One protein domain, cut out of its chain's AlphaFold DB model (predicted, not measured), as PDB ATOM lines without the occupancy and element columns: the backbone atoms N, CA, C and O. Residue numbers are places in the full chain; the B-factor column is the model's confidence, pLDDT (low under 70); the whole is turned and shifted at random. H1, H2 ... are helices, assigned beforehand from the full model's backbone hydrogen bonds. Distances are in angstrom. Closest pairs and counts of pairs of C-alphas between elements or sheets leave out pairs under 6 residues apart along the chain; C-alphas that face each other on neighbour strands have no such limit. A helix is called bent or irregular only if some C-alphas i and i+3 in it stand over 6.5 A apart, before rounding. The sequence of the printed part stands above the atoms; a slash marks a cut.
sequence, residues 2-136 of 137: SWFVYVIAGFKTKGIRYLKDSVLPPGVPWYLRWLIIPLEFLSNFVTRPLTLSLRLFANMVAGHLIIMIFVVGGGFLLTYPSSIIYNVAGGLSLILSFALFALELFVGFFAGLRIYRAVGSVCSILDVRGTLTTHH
ATOM      1  N   SER A   2      38.848 -11.478  -6.422       49.78
ATOM      2  CA  SER A   2      37.993 -12.491  -5.753       49.78
ATOM      3  C   SER A   2      37.826 -13.801  -6.537       49.78
ATOM      4  O   SER A   2      37.690 -14.860  -5.938       49.78
ATOM      5  N   TRP A   3      37.904 -13.751  -7.871       52.28
ATOM      6  CA  TRP A   3      37.844 -14.937  -8.730       52.28
ATOM      7  C   TRP A   3      39.042 -15.872  -8.539       52.28
ATOM      8  O   TRP A   3      38.855 -17.066  -8.347       52.28
ATOM      9  N   PHE A   4      40.262 -15.331  -8.470       53.75
ATOM     10  CA  PHE A   4      41.449 -16.129  -8.147       53.75
ATOM     11  C   PHE A   4      41.349 -16.734  -6.745       53.75
ATOM     12  O   PHE A   4      41.669 -17.903  -6.569       53.75
ATOM     13  N   VAL A   5      40.819 -15.990  -5.769       57.66
ATOM     14  CA  VAL A   5      40.578 -16.513  -4.415       57.66
ATOM     15  C   VAL A   5      39.530 -17.635  -4.425       57.66
ATOM     16  O   VAL A   5      39.723 -18.632  -3.740       57.66
ATOM     17  N   TYR A   6      38.475 -17.540  -5.239       56.16
ATOM     18  CA  TYR A   6      37.450 -18.584  -5.372       56.16
ATOM     19  C   TYR A   6      37.983 -19.850  -6.057       56.16
ATOM     20  O   TYR A   6      37.704 -20.961  -5.610       56.16
ATOM     21  N   VAL A   7      38.800 -19.694  -7.101       59.88
ATOM     22  CA  VAL A   7      39.444 -20.808  -7.813       59.88
ATOM     23  C   VAL A   7      40.470 -21.498  -6.921       59.88
ATOM     24  O   VAL A   7      40.445 -22.718  -6.785       59.88
ATOM     25  N   ILE A   8      41.320 -20.730  -6.239       55.88
ATOM     26  CA  ILE A   8      42.336 -21.268  -5.329       55.88
ATOM     27  C   ILE A   8      41.670 -21.927  -4.113       55.88
ATOM     28  O   ILE A   8      42.061 -23.030  -3.747       55.88
ATOM     29  N   ALA A   9      40.628 -21.324  -3.527       56.75
ATOM     30  CA  ALA A   9      39.877 -21.918  -2.417       56.75
ATOM     31  C   ALA A   9      39.097 -23.176  -2.838       56.75
ATOM     32  O   ALA A   9      39.047 -24.137  -2.068       56.75
ATOM     33  N   GLY A  10      38.547 -23.214  -4.057       48.62
ATOM     34  CA  GLY A  10      37.877 -24.384  -4.636       48.62
ATOM     35  C   GLY A  10      38.831 -25.556  -4.883       48.62
ATOM     36  O   GLY A  10      38.517 -26.692  -4.526       48.62
ATOM     37  N   PHE A  11      40.040 -25.277  -5.383       53.19
ATOM     38  CA  PHE A  11      41.110 -26.274  -5.487       53.19
ATOM     39  C   PHE A  11      41.598 -26.745  -4.109       53.19
ATOM     40  O   PHE A  11      41.827 -27.941  -3.928       53.19
ATOM     41  N   LYS A  12      41.687 -25.841  -3.120       47.56
ATOM     42  CA  LYS A  12      42.140 -26.165  -1.757       47.56
ATOM     43  C   LYS A  12      41.149 -27.003  -0.946       47.56
ATOM     44  O   LYS A  12      41.587 -27.763  -0.093       47.56
ATOM     45  N   THR A  13      39.839 -26.867  -1.174       50.50
ATOM     46  CA  THR A  13      38.810 -27.561  -0.370       50.50
ATOM     47  C   THR A  13      38.269 -28.844  -0.998       50.50
ATOM     48  O   THR A  13      37.769 -29.688  -0.260       50.50
ATOM     49  N   LYS A  14      38.355 -29.038  -2.325       44.34
ATOM     50  CA  LYS A  14      37.775 -30.228  -2.986       44.34
ATOM     51  C   LYS A  14      38.734 -31.054  -3.853       44.34
ATOM     52  O   LYS A  14      38.369 -32.169  -4.228       44.34
ATOM     53  N   GLY A  15      39.956 -30.581  -4.129       52.38
ATOM     54  CA  GLY A  15      40.976 -31.336  -4.873       52.38
ATOM     55  C   GLY A  15      40.465 -31.994  -6.170       52.38
ATOM     56  O   GLY A  15      39.467 -31.586  -6.756       52.38
ATOM     57  N   ILE A  16      41.119 -33.075  -6.603       45.50
ATOM     58  CA  ILE A  16      40.816 -33.845  -7.836       45.50
ATOM     59  C   ILE A  16      39.417 -34.516  -7.793       45.50
ATOM     60  O   ILE A  16      38.898 -34.981  -8.806       45.50
ATOM     61  N   ARG A  17      38.766 -34.533  -6.620       44.66
ATOM     62  CA  ARG A  17      37.373 -34.971  -6.428       44.66
ATOM     63  C   ARG A  17      36.365 -33.908  -6.901       44.66
ATOM     64  O   ARG A  17      35.263 -34.274  -7.284       44.66
ATOM     65  N   TYR A  18      36.752 -32.630  -7.007       50.41
ATOM     66  CA  TYR A  18      35.929 -31.549  -7.580       50.41
ATOM     67  C   TYR A  18      35.532 -31.810  -9.037       50.41
ATOM     68  O   TYR A  18      34.422 -31.477  -9.443       50.41
ATOM     69  N   LEU A  19      36.410 -32.466  -9.801       53.06
ATOM     70  CA  LEU A  19      36.154 -32.889 -11.180       53.06
ATOM     71  C   LEU A  19      35.222 -34.111 -11.263       53.06
ATOM     72  O   LEU A  19      34.564 -34.296 -12.277       53.06
ATOM     73  N   LYS A  20      35.139 -34.936 -10.207       48.09
ATOM     74  CA  LYS A  20      34.247 -36.110 -10.147       48.09
ATOM     75  C   LYS A  20      32.863 -35.773  -9.582       48.09
ATOM     76  O   LYS A  20      31.871 -36.222 -10.142       48.09
ATOM     77  N   ASP A  21      32.787 -34.947  -8.539       50.91
ATOM     78  CA  ASP A  21      31.520 -34.512  -7.934       50.91
ATOM     79  C   ASP A  21      30.802 -33.432  -8.760       50.91
ATOM     80  O   ASP A  21      29.577 -33.428  -8.816       50.91
ATOM     81  N   SER A  22      31.525 -32.567  -9.490       49.69
ATOM     82  CA  SER A  22      30.885 -31.637 -10.446       49.69
ATOM     83  C   SER A  22      30.323 -32.344 -11.688       49.69
ATOM     84  O   SER A  22      29.573 -31.740 -12.447       49.69
ATOM     85  N   VAL A  23      30.666 -33.624 -11.903       50.69
ATOM     86  CA  VAL A  23      30.171 -34.440 -13.026       50.69
ATOM     87  C   VAL A  23      28.976 -35.324 -12.631       50.69
ATOM     88  O   VAL A  23      28.304 -35.894 -13.495       50.69
ATOM     89  N   LEU A  24      28.660 -35.433 -11.336       48.25
ATOM     90  CA  LEU A  24      27.671 -36.386 -10.826       48.25
ATOM     91  C   LEU A  24      26.708 -35.764  -9.795       48.25
ATOM     92  O   LEU A  24      26.758 -36.120  -8.622       48.25
ATOM     93  N   PRO A  25      25.757 -34.909 -10.209       52.78
ATOM     94  CA  PRO A  25      24.527 -34.733  -9.448       52.78
ATOM     95  C   PRO A  25      23.648 -36.003  -9.572       52.78
ATOM     96  O   PRO A  25      23.322 -36.416 -10.694       52.78
ATOM     97  N   PRO A  26      23.268 -36.660  -8.459       51.31
ATOM     98  CA  PRO A  26      22.305 -37.758  -8.469       51.31
ATOM     99  C   PRO A  26      20.894 -37.205  -8.723       51.31
ATOM    100  O   PRO A  26      20.400 -36.395  -7.945       51.31
ATOM    101  N   GLY A  27      20.252 -37.630  -9.820       54.47
ATOM    102  CA  GLY A  27      18.823 -37.368 -10.062       54.47
ATOM    103  C   GLY A  27      18.407 -36.933 -11.473       54.47
ATOM    104  O   GLY A  27      17.212 -36.849 -11.727       54.47
ATOM    105  N   VAL A  28      19.336 -36.683 -12.406       50.34
ATOM    106  CA  VAL A  28      18.996 -36.261 -13.785       50.34
ATOM    107  C   VAL A  28      19.298 -37.385 -14.791       50.34
ATOM    108  O   VAL A  28      20.405 -37.933 -14.753       50.34
ATOM    109  N   PRO A  29      18.358 -37.744 -15.695       55.78
ATOM    110  CA  PRO A  29      18.573 -38.766 -16.720       55.78
ATOM    111  C   PRO A  29      19.831 -38.487 -17.555       55.78
ATOM    112  O   PRO A  29      20.125 -37.351 -17.931       55.78
ATOM    113  N   TRP A  30      20.580 -39.556 -17.831       59.53
ATOM    114  CA  TRP A  30      21.971 -39.556 -18.303       59.53
ATOM    115  C   TRP A  30      22.264 -38.689 -19.542       59.53
ATOM    116  O   TRP A  30      23.381 -38.194 -19.679       59.53
ATOM    117  N   TYR A  31      21.271 -38.462 -20.406       64.69
ATOM    118  CA  TYR A  31      21.431 -37.727 -21.663       64.69
ATOM    119  C   TYR A  31      21.579 -36.206 -21.479       64.69
ATOM    120  O   TYR A  31      22.367 -35.566 -22.169       64.69
ATOM    121  N   LEU A  32      20.874 -35.607 -20.511       62.59
ATOM    122  CA  LEU A  32      20.876 -34.147 -20.316       62.59
ATOM    123  C   LEU A  32      22.113 -33.654 -19.544       62.59
ATOM    124  O   LEU A  32      22.522 -32.495 -19.643       62.59
ATOM    125  N   ARG A  33      22.737 -34.563 -18.788       60.06
ATOM    126  CA  ARG A  33      23.855 -34.279 -17.887       60.06
ATOM    127  C   ARG A  33      25.118 -33.839 -18.637       60.06
ATOM    128  O   ARG A  33      25.830 -32.965 -18.154       60.06
ATOM    129  N   TRP A  34      25.372 -34.380 -19.830       62.31
ATOM    130  CA  TRP A  34      26.581 -34.079 -20.608       62.31
ATOM    131  C   TRP A  34      26.618 -32.643 -21.161       62.31
ATOM    132  O   TRP A  34      27.698 -32.084 -21.307       62.31
ATOM    133  N   LEU A  35      25.458 -32.022 -21.410       68.00
ATOM    134  CA  LEU A  35      25.361 -30.653 -21.935       68.00
ATOM    135  C   LEU A  35      25.289 -29.590 -20.825       68.00
ATOM    136  O   LEU A  35      25.891 -28.524 -20.945       68.00
ATOM    137  N   ILE A  36      24.582 -29.884 -19.728       70.38
ATOM    138  CA  ILE A  36      24.398 -28.950 -18.605       70.38
ATOM    139  C   ILE A  36      25.696 -28.731 -17.820       70.38
ATOM    140  O   ILE A  36      26.007 -27.593 -17.489       70.38
ATOM    141  N   ILE A  37      26.489 -29.781 -17.571       67.94
ATOM    142  CA  ILE A  37      27.747 -29.672 -16.810       67.94
ATOM    143  C   ILE A  37      28.732 -28.656 -17.424       67.94
ATOM    144  O   ILE A  37      29.189 -27.767 -16.697       67.94
ATOM    145  N   PRO A  38      29.081 -28.727 -18.726       66.88
ATOM    146  CA  PRO A  38      29.987 -27.752 -19.323       66.88
ATOM    147  C   PRO A  38      29.364 -26.353 -19.392       66.88
ATOM    148  O   PRO A  38      30.074 -25.369 -19.182       66.88
ATOM    149  N   LEU A  39      28.048 -26.245 -19.613       74.69
ATOM    150  CA  LEU A  39      27.342 -24.962 -19.628       74.69
ATOM    151  C   LEU A  39      27.353 -24.283 -18.246       74.69
ATOM    152  O   LEU A  39      27.557 -23.075 -18.146       74.69
ATOM    153  N   GLU A  40      27.176 -25.048 -17.172       73.25
ATOM    154  CA  GLU A  40      27.147 -24.544 -15.799       73.25
ATOM    155  C   GLU A  40      28.541 -24.144 -15.298       73.25
ATOM    156  O   GLU A  40      28.691 -23.116 -14.628       73.25
ATOM    157  N   PHE A  41      29.578 -24.883 -15.703       68.69
ATOM    158  CA  PHE A  41      30.968 -24.509 -15.448       68.69
ATOM    159  C   PHE A  41      31.350 -23.233 -16.211       68.69
ATOM    160  O   PHE A  41      31.901 -22.299 -15.628       68.69
ATOM    161  N   LEU A  42      30.988 -23.142 -17.495       72.25
ATOM    162  CA  LEU A  42      31.257 -21.967 -18.325       72.25
ATOM    163  C   LEU A  42      30.494 -20.726 -17.826       72.25
ATOM    164  O   LEU A  42      31.048 -19.626 -17.790       72.25
ATOM    165  N   SER A  43      29.250 -20.899 -17.371       72.50
ATOM    166  CA  SER A  43      28.417 -19.814 -16.849       72.50
ATOM    167  C   SER A  43      28.930 -19.280 -15.503       72.50
ATOM    168  O   SER A  43      29.178 -18.082 -15.342       72.50
ATOM    169  N   ASN A  44      29.200 -20.150 -14.527       69.62
ATOM    170  CA  ASN A  44      29.706 -19.677 -13.235       69.62
ATOM    171  C   ASN A  44      31.116 -19.081 -13.324       69.62
ATOM    172  O   ASN A  44      31.424 -18.148 -12.581       69.62
ATOM    173  N   PHE A  45      31.960 -19.585 -14.225       68.94
ATOM    174  CA  PHE A  45      33.347 -19.148 -14.326       68.94
ATOM    175  C   PHE A  45      33.523 -17.878 -15.162       68.94
ATOM    176  O   PHE A  45      34.301 -17.008 -14.770       68.94
ATOM    177  N   VAL A  46      32.796 -17.759 -16.281       77.50
ATOM    178  CA  VAL A  46      32.977 -16.677 -17.260       77.50
ATOM    179  C   VAL A  46      31.797 -15.711 -17.264       77.50
ATOM    180  O   VAL A  46      32.006 -14.513 -17.104       77.50
ATOM    181  N   THR A  47      30.553 -16.175 -17.402       78.88
ATOM    182  CA  THR A  47      29.417 -15.256 -17.623       78.88
ATOM    183  C   THR A  47      29.103 -14.407 -16.387       78.88
ATOM    184  O   THR A  47      28.760 -13.232 -16.520       78.88
ATOM    185  N   ARG A  48      29.298 -14.933 -15.171       77.50
ATOM    186  CA  ARG A  48      29.072 -14.192 -13.916       77.50
ATOM    187  C   ARG A  48      29.999 -12.970 -13.737       77.50
ATOM    188  O   ARG A  48      29.472 -11.883 -13.503       77.50
ATOM    189  N   PRO A  49      31.337 -13.074 -13.852       73.81
ATOM    190  CA  PRO A  49      32.203 -11.892 -13.821       73.81
ATOM    191  C   PRO A  49      32.064 -11.026 -15.079       73.81
ATOM    192  O   PRO A  49      32.058  -9.800 -14.975       73.81
ATOM    193  N   LEU A  50      31.883 -11.636 -16.253       85.00
ATOM    194  CA  LEU A  50      31.816 -10.907 -17.520       85.00
ATOM    195  C   LEU A  50      30.580 -10.003 -17.582       85.00
ATOM    196  O   LEU A  50      30.695  -8.844 -17.960       85.00
ATOM    197  N   THR A  51      29.421 -10.460 -17.104       81.56
ATOM    198  CA  THR A  51      28.202  -9.632 -17.044       81.56
ATOM    199  C   THR A  51      28.293  -8.469 -16.051       81.56
ATOM    200  O   THR A  51      27.629  -7.451 -16.250       81.56
ATOM    201  N   LEU A  52      29.110  -8.569 -14.995       82.44
ATOM    202  CA  LEU A  52      29.344  -7.462 -14.065       82.44
ATOM    203  C   LEU A  52      30.260  -6.399 -14.684       82.44
ATOM    204  O   LEU A  52      29.944  -5.210 -14.639       82.44
ATOM    205  N   SER A  53      31.362  -6.832 -15.298       83.00
ATOM    206  CA  SER A  53      32.303  -5.950 -15.994       83.00
ATOM    207  C   SER A  53      31.647  -5.252 -17.182       83.00
ATOM    208  O   SER A  53      31.773  -4.037 -17.317       83.00
ATOM    209  N   LEU A  54      30.875  -5.986 -17.991       87.75
ATOM    210  CA  LEU A  54      30.163  -5.434 -19.143       87.75
ATOM    211  C   LEU A  54      29.123  -4.387 -18.725       87.75
ATOM    212  O   LEU A  54      28.888  -3.437 -19.455       87.75
ATOM    213  N   ARG A  55      28.524  -4.525 -17.538       83.12
ATOM    214  CA  ARG A  55      27.528  -3.580 -17.018       83.12
ATOM    215  C   ARG A  55      28.140  -2.243 -16.610       83.12
ATOM    216  O   ARG A  55      27.572  -1.201 -16.911       83.12
ATOM    217  N   LEU A  56      29.289  -2.267 -15.940       84.44
ATOM    218  CA  LEU A  56      30.037  -1.047 -15.616       84.44
ATOM    219  C   LEU A  56      30.606  -0.402 -16.884       84.44
ATOM    220  O   LEU A  56      30.497   0.807 -17.053       84.44
ATOM    221  N   PHE A  57      31.137  -1.218 -17.797       87.31
ATOM    222  CA  PHE A  57      31.657  -0.758 -19.079       87.31
ATOM    223  C   PHE A  57      30.569  -0.111 -19.943       87.31
ATOM    224  O   PHE A  57      30.737   1.017 -20.387       87.31
ATOM    225  N   ALA A  58      29.424  -0.773 -20.119       88.50
ATOM    226  CA  ALA A  58      28.309  -0.241 -20.896       88.50
ATOM    227  C   ALA A  58      27.767   1.064 -20.308       88.50
ATOM    228  O   ALA A  58      27.466   1.973 -21.068       88.50
ATOM    229  N   ASN A  59      27.683   1.193 -18.980       85.50
ATOM    230  CA  ASN A  59      27.200   2.426 -18.357       85.50
ATOM    231  C   ASN A  59      28.155   3.613 -18.586       85.50
ATOM    232  O   ASN A  59      27.672   4.700 -18.880       85.50
ATOM    233  N   MET A  60      29.474   3.399 -18.516       87.94
ATOM    234  CA  MET A  60      30.481   4.446 -18.771       87.94
ATOM    235  C   MET A  60      30.608   4.785 -20.266       87.94
ATOM    236  O   MET A  60      30.840   5.928 -20.649       87.94
ATOM    237  N   VAL A  61      30.441   3.791 -21.144       92.31
ATOM    238  CA  VAL A  61      30.460   4.003 -22.599       92.31
ATOM    239  C   VAL A  61      29.180   4.692 -23.070       92.31
ATOM    240  O   VAL A  61      29.247   5.598 -23.893       92.31
ATOM    241  N   ALA A  62      28.013   4.295 -22.556       90.81
ATOM    242  CA  ALA A  62      26.731   4.868 -22.954       90.81
ATOM    243  C   ALA A  62      26.613   6.344 -22.563       90.81
ATOM    244  O   ALA A  62      26.153   7.142 -23.377       90.81
ATOM    245  N   GLY A  63      27.047   6.708 -21.353       89.12
ATOM    246  CA  GLY A  63      27.042   8.097 -20.912       89.12
ATOM    247  C   GLY A  63      27.993   8.964 -21.737       89.12
ATOM    248  O   GLY A  63      27.563   9.967 -22.307       89.12
ATOM    249  N   HIS A  64      29.226   8.498 -21.961       91.38
ATOM    250  CA  HIS A  64      30.173   9.179 -22.849       91.38
ATOM    251  C   HIS A  64      29.631   9.361 -24.281       91.38
ATOM    252  O   HIS A  64      29.743  10.445 -24.854       91.38
ATOM    253  N   LEU A  65      28.991   8.334 -24.854       93.06
ATOM    254  CA  LEU A  65      28.444   8.368 -26.217       93.06
ATOM    255  C   LEU A  65      27.234   9.311 -26.340       93.06
ATOM    256  O   LEU A  65      27.127  10.056 -27.313       93.06
ATOM    257  N   ILE A  66      26.352   9.326 -25.337       91.38
ATOM    258  CA  ILE A  66      25.203  10.240 -25.267       91.38
ATOM    259  C   ILE A  66      25.659  11.697 -25.126       91.38
ATOM    260  O   ILE A  66      25.159  12.560 -25.849       91.38
ATOM    261  N   ILE A  67      26.631  11.975 -24.252       91.31
ATOM    262  CA  ILE A  67      27.196  13.321 -24.068       91.31
ATOM    263  C   ILE A  67      27.835  13.804 -25.371       91.31
ATOM    264  O   ILE A  67      27.592  14.934 -25.794       91.31
ATOM    265  N   MET A  68      28.592  12.943 -26.059       91.38
ATOM    266  CA  MET A  68      29.220  13.303 -27.328       91.38
ATOM    267  C   MET A  68      28.178  13.669 -28.398       91.38
ATOM    268  O   MET A  68      28.344  14.677 -29.084       91.38
ATOM    269  N   ILE A  69      27.075  12.916 -28.503       91.75
ATOM    270  CA  ILE A  69      25.979  13.234 -29.432       91.75
ATOM    271  C   ILE A  69      25.328  14.585 -29.101       91.75
ATOM    272  O   ILE A  69      25.087  15.375 -30.013       91.75
ATOM    273  N   PHE A  70      25.053  14.880 -27.826       88.81
ATOM    274  CA  PHE A  70      24.377  16.124 -27.441       88.81
ATOM    275  C   PHE A  70      25.279  17.355 -27.541       88.81
ATOM    276  O   PHE A  70      24.799  18.423 -27.913       88.81
ATOM    277  N   VAL A  71      26.579  17.217 -27.275       89.19
ATOM    278  CA  VAL A  71      27.553  18.306 -27.436       89.19
ATOM    279  C   VAL A  71      27.810  18.598 -28.913       89.19
ATOM    280  O   VAL A  71      27.758  19.756 -29.319       89.19
ATOM    281  N   VAL A  72      28.044  17.569 -29.733       89.62
ATOM    282  CA  VAL A  72      28.305  17.749 -31.170       89.62
ATOM    283  C   VAL A  72      27.036  18.193 -31.899       89.62
ATOM    284  O   VAL A  72      27.075  19.152 -32.665       89.62
ATOM    285  N   GLY A  73      25.895  17.555 -31.622       87.19
ATOM    286  CA  GLY A  73      24.599  17.938 -32.181       87.19
ATOM    287  C   GLY A  73      24.163  19.329 -31.723       87.19
ATOM    288  O   GLY A  73      23.809  20.163 -32.552       87.19
ATOM    289  N   GLY A  74      24.264  19.626 -30.424       86.12
ATOM    290  CA  GLY A  74      23.958  20.948 -29.871       86.12
ATOM    291  C   GLY A  74      24.855  22.049 -30.437       86.12
ATOM    292  O   GLY A  74      24.352  23.092 -30.849       86.12
ATOM    293  N   GLY A  75      26.165  21.803 -30.544       84.44
ATOM    294  CA  GLY A  75      27.122  22.729 -31.158       84.44
ATOM    295  C   GLY A  75      26.859  22.975 -32.647       84.44
ATOM    296  O   GLY A  75      26.974  24.107 -33.122       84.44
ATOM    297  N   PHE A  76      26.432  21.945 -33.382       84.06
ATOM    298  CA  PHE A  76      26.041  22.079 -34.786       84.06
ATOM    299  C   PHE A  76      24.801  22.968 -34.945       84.06
ATOM    300  O   PHE A  76      24.809  23.874 -35.776       84.06
ATOM    301  N   LEU A  77      23.776  22.796 -34.100       81.56
ATOM    302  CA  LEU A  77      22.569  23.634 -34.120       81.56
ATOM    303  C   LEU A  77      22.847  25.114 -33.802       81.56
ATOM    304  O   LEU A  77      22.172  25.981 -34.351       81.56
ATOM    305  N   LEU A  78      23.846  25.412 -32.962       76.62
ATOM    306  CA  LEU A  78      24.255  26.787 -32.636       76.62
ATOM    307  C   LEU A  78      24.981  27.497 -33.788       76.62
ATOM    308  O   LEU A  78      24.987  28.725 -33.841       76.62
ATOM    309  N   THR A  79      25.592  26.742 -34.704       74.88
ATOM    310  CA  THR A  79      26.390  27.295 -35.810       74.88
ATOM    311  C   THR A  79      25.522  27.675 -37.023       74.88
ATOM    312  O   THR A  79      25.965  28.439 -37.880       74.88
ATOM    313  N   TYR A  80      24.269  27.200 -37.102       73.50
ATOM    314  CA  TYR A  80      23.349  27.571 -38.186       73.50
ATOM    315  C   TYR A  80      22.814  29.008 -38.028       73.50
ATOM    316  O   TYR A  80      22.146  29.299 -37.034       73.50
ATOM    317  N   PRO A  81      23.004  29.902 -39.020       61.19
ATOM    318  CA  PRO A  81      22.687  31.325 -38.854       61.19
ATOM    319  C   PRO A  81      21.201  31.737 -38.851       61.19
ATOM    320  O   PRO A  81      20.940  32.934 -38.904       61.19
ATOM    321  N   SER A  82      20.204  30.841 -38.854       64.56
ATOM    322  CA  SER A  82      18.903  31.210 -39.452       64.56
ATOM    323  C   SER A  82      17.618  31.109 -38.620       64.56
ATOM    324  O   SER A  82      16.563  31.333 -39.205       64.56
ATOM    325  N   SER A  83      17.611  30.862 -37.301       66.94
ATOM    326  CA  SER A  83      16.407  31.095 -36.456       66.94
ATOM    327  C   SER A  83      16.699  31.062 -34.952       66.94
ATOM    328  O   SER A  83      17.466  30.222 -34.485       66.94
ATOM    329  N   ILE A  84      15.989  31.892 -34.172       75.12
ATOM    330  CA  ILE A  84      16.036  31.902 -32.690       75.12
ATOM    331  C   ILE A  84      15.736  30.515 -32.093       75.12
ATOM    332  O   ILE A  84      16.279  30.135 -31.059       75.12
ATOM    333  N   ILE A  85      14.906  29.739 -32.797       77.38
ATOM    334  CA  ILE A  85      14.463  28.394 -32.424       77.38
ATOM    335  C   ILE A  85      15.643  27.410 -32.391       77.38
ATOM    336  O   ILE A  85      15.760  26.631 -31.448       77.38
ATOM    337  N   TYR A  86      16.552  27.469 -33.372       78.38
ATOM    338  CA  TYR A  86      17.725  26.587 -33.420       78.38
ATOM    339  C   TYR A  86      18.761  26.948 -32.353       78.38
ATOM    340  O   TYR A  86      19.387  26.058 -31.780       78.38
ATOM    341  N   ASN A  87      18.877  28.236 -32.021       78.25
ATOM    342  CA  ASN A  87      19.786  28.709 -30.980       78.25
ATOM    343  C   ASN A  87      19.311  28.268 -29.577       78.25
ATOM    344  O   ASN A  87      20.086  27.738 -28.783       78.25
ATOM    345  N   VAL A  88      18.001  28.360 -29.312       82.94
ATOM    346  CA  VAL A  88      17.382  27.813 -28.090       82.94
ATOM    347  C   VAL A  88      17.524  26.290 -28.019       82.94
ATOM    348  O   VAL A  88      17.876  25.761 -26.967       82.94
ATOM    349  N   ALA A  89      17.302  25.576 -29.126       83.81
ATOM    350  CA  ALA A  89      17.458  24.120 -29.176       83.81
ATOM    351  C   ALA A  89      18.915  23.670 -28.942       83.81
ATOM    352  O   ALA A  89      19.153  22.682 -28.243       83.81
ATOM    353  N   GLY A  90      19.894  24.412 -29.467       84.56
ATOM    354  CA  GLY A  90      21.318  24.184 -29.218       84.56
ATOM    355  C   GLY A  90      21.708  24.426 -27.756       84.56
ATOM    356  O   GLY A  90      22.345  23.572 -27.137       84.56
ATOM    357  N   GLY A  91      21.247  25.531 -27.158       85.31
ATOM    358  CA  GLY A  91      21.462  25.824 -25.735       85.31
ATOM    359  C   GLY A  91      20.820  24.788 -24.806       85.31
ATOM    360  O   GLY A  91      21.452  24.331 -23.850       85.31
ATOM    361  N   LEU A  92      19.601  24.343 -25.124       88.25
ATOM    362  CA  LEU A  92      18.912  23.279 -24.393       88.25
ATOM    363  C   LEU A  92      19.679  21.952 -24.467       88.25
ATOM    364  O   LEU A  92      19.798  21.261 -23.457       88.25
ATOM    365  N   SER A  93      20.238  21.618 -25.633       89.50
ATOM    366  CA  SER A  93      21.029  20.397 -25.834       89.50
ATOM    367  C   SER A  93      22.289  20.366 -24.959       89.50
ATOM    368  O   SER A  93      22.633  19.315 -24.420       89.50
ATOM    369  N   LEU A  94      22.940  21.515 -24.736       87.06
ATOM    370  CA  LEU A  94      24.105  21.620 -23.845       87.06
ATOM    371  C   LEU A  94      23.732  21.468 -22.365       87.06
ATOM    372  O   LEU A  94      24.404  20.746 -21.627       87.06
ATOM    373  N   ILE A  95      22.636  22.095 -21.931       91.00
ATOM    374  CA  ILE A  95      22.105  21.931 -20.568       91.00
ATOM    375  C   ILE A  95      21.692  20.482 -20.308       91.00
ATOM    376  O   ILE A  95      21.999  19.928 -19.251       91.00
ATOM    377  N   LEU A  96      21.051  19.845 -21.287       90.50
ATOM    378  CA  LEU A  96      20.661  18.446 -21.197       90.50
ATOM    379  C   LEU A  96      21.893  17.537 -21.112       90.50
ATOM    380  O   LEU A  96      21.917  16.621 -20.296       90.50
ATOM    381  N   SER A  97      22.942  17.822 -21.888       90.88
ATOM    382  CA  SER A  97      24.209  17.091 -21.810       90.88
ATOM    383  C   SER A  97      24.815  17.136 -20.406       90.88
ATOM    384  O   SER A  97      25.297  16.118 -19.909       90.88
ATOM    385  N   PHE A  98      24.775  18.296 -19.745       89.50
ATOM    386  CA  PHE A  98      25.260  18.435 -18.372       89.50
ATOM    387  C   PHE A  98      24.387  17.661 -17.369       89.50
ATOM    388  O   PHE A  98      24.903  16.990 -16.475       89.50
ATOM    389  N   ALA A  99      23.063  17.683 -17.548       92.31
ATOM    390  CA  ALA A  99      22.137  16.905 -16.726       92.31
ATOM    391  C   ALA A  99      22.348  15.383 -16.875       92.31
ATOM    392  O   ALA A  99      22.301  14.649 -15.887       92.31
ATOM    393  N   LEU A 100      22.624  14.901 -18.090       91.00
ATOM    394  CA  LEU A 100      22.888  13.485 -18.365       91.00
ATOM    395  C   LEU A 100      24.226  13.020 -17.780       91.00
ATOM    396  O   LEU A 100      24.297  11.911 -17.253       91.00
ATOM    397  N   PHE A 101      25.244  13.882 -17.771       90.06
ATOM    398  CA  PHE A 101      26.505  13.616 -17.074       90.06
ATOM    399  C   PHE A 101      26.301  13.415 -15.561       90.06
ATOM    400  O   PHE A 101      26.838  12.476 -14.970       90.06
ATOM    401  N   ALA A 102      25.461  14.239 -14.927       90.50
ATOM    402  CA  ALA A 102      25.110  14.055 -13.518       90.50
ATOM    403  C   ALA A 102      24.359  12.728 -13.270       90.50
ATOM    404  O   ALA A 102      24.595  12.051 -12.265       90.50
ATOM    405  N   LEU A 103      23.487  12.324 -14.199       89.25
ATOM    406  CA  LEU A 103      22.752  11.058 -14.127       89.25
ATOM    407  C   LEU A 103      23.664   9.832 -14.312       89.25
ATOM    408  O   LEU A 103      23.462   8.817 -13.644       89.25
ATOM    409  N   GLU A 104      24.694   9.916 -15.155       89.00
ATOM    410  CA  GLU A 104      25.702   8.861 -15.322       89.00
ATOM    411  C   GLU A 104      26.466   8.598 -14.016       89.00
ATOM    412  O   GLU A 104      26.570   7.447 -13.572       89.00
ATOM    413  N   LEU A 105      26.923   9.662 -13.348       86.06
ATOM    414  CA  LEU A 105      27.600   9.565 -12.053       86.06
ATOM    415  C   LEU A 105      26.687   8.924 -10.992       86.06
ATOM    416  O   LEU A 105      27.116   8.063 -10.219       86.06
ATOM    417  N   PHE A 106      25.405   9.297 -10.993       88.69
ATOM    418  CA  PHE A 106      24.396   8.731 -10.101       88.69
ATOM    419  C   PHE A 106      24.193   7.228 -10.340       88.69
ATOM    420  O   PHE A 106      24.261   6.433  -9.401       88.69
ATOM    421  N   VAL A 107      24.008   6.792 -11.588       88.00
ATOM    422  CA  VAL A 107      23.858   5.364 -11.921       88.00
ATOM    423  C   VAL A 107      25.113   4.569 -11.540       88.00
ATOM    424  O   VAL A 107      24.997   3.461 -11.002       88.00
ATOM    425  N   GLY A 108      26.304   5.137 -11.752       85.56
ATOM    426  CA  GLY A 108      27.577   4.553 -11.330       85.56
ATOM    427  C   GLY A 108      27.637   4.298  -9.822       85.56
ATOM    428  O   GLY A 108      27.997   3.196  -9.393       85.56
ATOM    429  N   PHE A 109      27.192   5.262  -9.014       85.31
ATOM    430  CA  PHE A 109      27.120   5.126  -7.558       85.31
ATOM    431  C   PHE A 109      26.209   3.964  -7.120       85.31
ATOM    432  O   PHE A 109      26.620   3.108  -6.332       85.31
ATOM    433  N   PHE A 110      25.000   3.858  -7.681       84.94
ATOM    434  CA  PHE A 110      24.077   2.758  -7.358       84.94
ATOM    435  C   PHE A 110      24.590   1.387  -7.810       84.94
ATOM    436  O   PHE A 110      24.366   0.377  -7.129       84.94
ATOM    437  N   ALA A 111      25.274   1.328  -8.953       83.38
ATOM    438  CA  ALA A 111      25.905   0.104  -9.428       83.38
ATOM    439  C   ALA A 111      27.025  -0.351  -8.474       83.38
ATOM    440  O   ALA A 111      27.068  -1.526  -8.105       83.38
ATOM    441  N   GLY A 112      27.866   0.577  -8.005       80.75
ATOM    442  CA  GLY A 112      28.920   0.309  -7.024       80.75
ATOM    443  C   GLY A 112      28.381  -0.161  -5.670       80.75
ATOM    444  O   GLY A 112      28.859  -1.157  -5.125       80.75
ATOM    445  N   LEU A 113      27.324   0.481  -5.163       83.44
ATOM    446  CA  LEU A 113      26.695   0.121  -3.888       83.44
ATOM    447  C   LEU A 113      26.179  -1.330  -3.878       83.44
ATOM    448  O   LEU A 113      26.362  -2.061  -2.902       83.44
ATOM    449  N   ARG A 114      25.566  -1.784  -4.981       77.25
ATOM    450  CA  ARG A 114      25.092  -3.171  -5.138       77.25
ATOM    451  C   ARG A 114      26.233  -4.189  -5.077       77.25
ATOM    452  O   ARG A 114      26.056  -5.252  -4.483       77.25
ATOM    453  N   ILE A 115      27.390  -3.857  -5.650       72.62
ATOM    454  CA  ILE A 115      28.589  -4.709  -5.632       72.62
ATOM    455  C   ILE A 115      29.154  -4.796  -4.215       72.62
ATOM    456  O   ILE A 115      29.407  -5.895  -3.724       72.62
ATOM    457  N   TYR A 116      29.278  -3.659  -3.530       71.81
ATOM    458  CA  TYR A 116      29.765  -3.609  -2.151       71.81
ATOM    459  C   TYR A 116      28.896  -4.441  -1.202       71.81
ATOM    460  O   TYR A 116      29.408  -5.217  -0.393       71.81
ATOM    461  N   ARG A 117      27.568  -4.357  -1.349       72.81
ATOM    462  CA  ARG A 117      26.623  -5.122  -0.525       72.81
ATOM    463  C   ARG A 117      26.676  -6.628  -0.795       72.81
ATOM    464  O   ARG A 117      26.578  -7.417   0.142       72.81
ATOM    465  N   ALA A 118      26.867  -7.034  -2.051       69.56
ATOM    466  CA  ALA A 118      27.033  -8.442  -2.407       69.56
ATOM    467  C   ALA A 118      28.333  -9.034  -1.830       69.56
ATOM    468  O   ALA A 118      28.317 -10.140  -1.295       69.56
ATOM    469  N   VAL A 119      29.440  -8.285  -1.877       68.19
ATOM    470  CA  VAL A 119      30.725  -8.711  -1.296       68.19
ATOM    471  C   VAL A 119      30.639  -8.821   0.229       68.19
ATOM    472  O   VAL A 119      31.075  -9.830   0.783       68.19
ATOM    473  N   GLY A 120      30.023  -7.848   0.907       68.12
ATOM    474  CA  GLY A 120      29.823  -7.895   2.360       68.12
ATOM    475  C   GLY A 120      28.974  -9.090   2.810       68.12
ATOM    476  O   GLY A 120      29.322  -9.771   3.772       68.12
ATOM    477  N   SER A 121      27.906  -9.409   2.070       69.19
ATOM    478  CA  SER A 121      27.050 -10.564   2.367       69.19
ATOM    479  C   SER A 121      27.780 -11.901   2.186       69.19
ATOM    480  O   SER A 121      27.646 -12.787   3.025       69.19
ATOM    481  N   VAL A 122      28.618 -12.037   1.151       65.44
ATOM    482  CA  VAL A 122      29.437 -13.245   0.942       65.44
ATOM    483  C   VAL A 122      30.513 -13.397   2.020       65.44
ATOM    484  O   VAL A 122      30.734 -14.509   2.491       65.44
ATOM    485  N   CYS A 123      31.157 -12.303   2.439       56.69
ATOM    486  CA  CYS A 123      32.155 -12.335   3.509       56.69
ATOM    487  C   CYS A 123      31.530 -12.743   4.850       56.69
ATOM    488  O   CYS A 123      32.072 -13.604   5.533       56.69
ATOM    489  N   SER A 124      30.349 -12.209   5.179       64.31
ATOM    490  CA  SER A 124      29.595 -12.590   6.382       64.31
ATOM    491  C   SER A 124      29.164 -14.062   6.364       64.31
ATOM    492  O   SER A 124      29.276 -14.750   7.375       64.31
ATOM    493  N   ILE A 125      28.741 -14.582   5.206       62.03
ATOM    494  CA  ILE A 125      28.396 -16.003   5.048       62.03
ATOM    495  C   ILE A 125      29.634 -16.903   5.182       62.03
ATOM    496  O   ILE A 125      29.525 -18.000   5.730       62.03
ATOM    497  N   LEU A 126      30.804 -16.477   4.693       62.34
ATOM    498  CA  LEU A 126      32.048 -17.227   4.889       62.34
ATOM    499  C   LEU A 126      32.509 -17.210   6.350       62.34
ATOM    500  O   LEU A 126      32.965 -18.241   6.834       62.34
ATOM    501  N   ASP A 127      32.364 -16.082   7.040       64.81
ATOM    502  CA  ASP A 127      32.774 -15.921   8.438       64.81
ATOM    503  C   ASP A 127      31.902 -16.760   9.391       64.81
ATOM    504  O   ASP A 127      32.415 -17.529  10.206       64.81
ATOM    505  N   VAL A 128      30.577 -16.747   9.185       64.94
ATOM    506  CA  VAL A 128      29.612 -17.611   9.898       64.94
ATOM    507  C   VAL A 128      29.865 -19.096   9.633       64.94
ATOM    508  O   VAL A 128      29.724 -19.941  10.514       64.94
ATOM    509  N   ARG A 129      30.249 -19.450   8.405       56.28
ATOM    510  CA  ARG A 129      30.496 -20.847   8.038       56.28
ATOM    511  C   ARG A 129      31.869 -21.344   8.495       56.28
ATOM    512  O   ARG A 129      32.004 -22.539   8.731       56.28
ATOM    513  N   GLY A 130      32.846 -20.449   8.662       58.09
ATOM    514  CA  GLY A 130      34.156 -20.746   9.245       58.09
ATOM    515  C   GLY A 130      34.086 -21.033  10.746       58.09
ATOM    516  O   GLY A 130      34.700 -21.993  11.209       58.09
ATOM    517  N   THR A 131      33.271 -20.278  11.487       56.56
ATOM    518  CA  THR A 131      33.051 -20.472  12.933       56.56
ATOM    519  C   THR A 131      32.251 -21.735  13.262       56.56
ATOM    520  O   THR A 131      32.526 -22.392  14.266       56.56
ATOM    521  N   LEU A 132      31.317 -22.148  12.397       57.53
ATOM    522  CA  LEU A 132      30.575 -23.405  12.567       57.53
ATOM    523  C   LEU A 132      31.436 -24.657  12.316       57.53
ATOM    524  O   LEU A 132      31.173 -25.701  12.901       57.53
ATOM    525  N   THR A 133      32.486 -24.578  11.492       59.28
ATOM    526  CA  THR A 133      33.396 -25.717  11.258       59.28
ATOM    527  C   THR A 133      34.436 -25.939  12.357       59.28
ATOM    528  O   THR A 133      34.945 -27.049  12.468       59.28
ATOM    529  N   THR A 134      34.746 -24.936  13.183       56.44
ATOM    530  CA  THR A 134      35.721 -25.055  14.287       56.44
ATOM    531  C   THR A 134      35.102 -25.466  15.625       56.44
ATOM    532  O   THR A 134      35.839 -25.809  16.536       56.44
ATOM    533  N   HIS A 135      33.770 -25.452  15.757       46.44
ATOM    534  CA  HIS A 135      33.057 -25.855  16.982       46.44
ATOM    535  C   HIS A 135      32.615 -27.333  17.009       46.44
ATOM    536  O   HIS A 135      32.081 -27.790  18.017       46.44
ATOM    537  N   HIS A 136      32.827 -28.076  15.918       47.56
ATOM    538  CA  HIS A 136      32.508 -29.508  15.802       47.56
ATOM    539  C   HIS A 136      33.760 -30.409  15.765       47.56
ATOM    540  O   HIS A 136      33.683 -31.538  15.278       47.56
TER     541      HIS A 136
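What this domain is: This is residues 2 to 136 of the 137 residues of the protein "ATP synthase A chain" of Cutibacterium acnes JCM 18916 (UniProt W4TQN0). The model is a long helical hairpin whose legs spread apart at the open end: H3, the longest helix, runs beside H2b, the second arm of the bent helix H2, while the first arm, H2a, turns away from H3. A short kinked helix, H1, lies near that open end, apart from both legs, and the last part of H3, residues 120 to 134, sticks out freely. The printed part has 135 residues, with three named helices in the order H1, H2, H3 and no named strand, and its class is all helix. It is extended, with a radius of gyration of the C-alphas of 25.4 A, and spans 80 by 41 by 23 A, an outline that is only just flat.

How they stand to each other: H3, residues 84 to 134, touches H2b, residues 48 to 79, with 42 pairs of C-alphas within 8 A. The closest C-alphas of the two are those of Gly 74 and Gly 90, 4.2 A apart. They run opposite ways at a shallow tilt of 11 degrees and form a helical hairpin. H2, residues 30 to 79, was assigned as one helix by its hydrogen bonds but is bent: C-alphas 45 and 48 are 6.6 A apart. Its other arm, H2a, residues 30 to 45, stands at a steep tilt of 55 degrees to H2b and is apart from H3. H1, residues 2 to 21, is apart from H3, and only just apart from H2b, with closest C-alphas 8.2 A apart, and from H2a, at 8.3 A. H1 has a kink of 94 degrees near residue 14 and is irregular, with C-alphas 13 and 16 10.0 A apart. Backbone O i to N i+4 pairs within hydrogen-bond range number 12 of 16 in H1, 9 of 12 in H2a, 27 of 28 in H2b and 46 of 47 in H3.

Where its parts are: H3 measures 76.4 A from C-alpha 84 at (16.036, 31.902, -32.690) to C-alpha 134 at (35.721, -25.055, 14.287). H2b measures 47.0 A, H2a 23.7 A. H1 begins at C-alpha 2, at (37.993, -12.491, -5.753), and measures 23.1 A.

The domain as a whole: The two C-alphas farthest apart are those of Ser 82 and His 136, 83.2 A. The printed part, residues 2 to 136, has no cut. The link from H2 to H3 is tight, and that from H1 to H2 is short. Residues 11 to 17, 26 to 32 and 120 to 136 stand free. The mean pLDDT of the printed part is 72.1; 61 residues are under 70, among them residues 2 to 35 and 118 to 136.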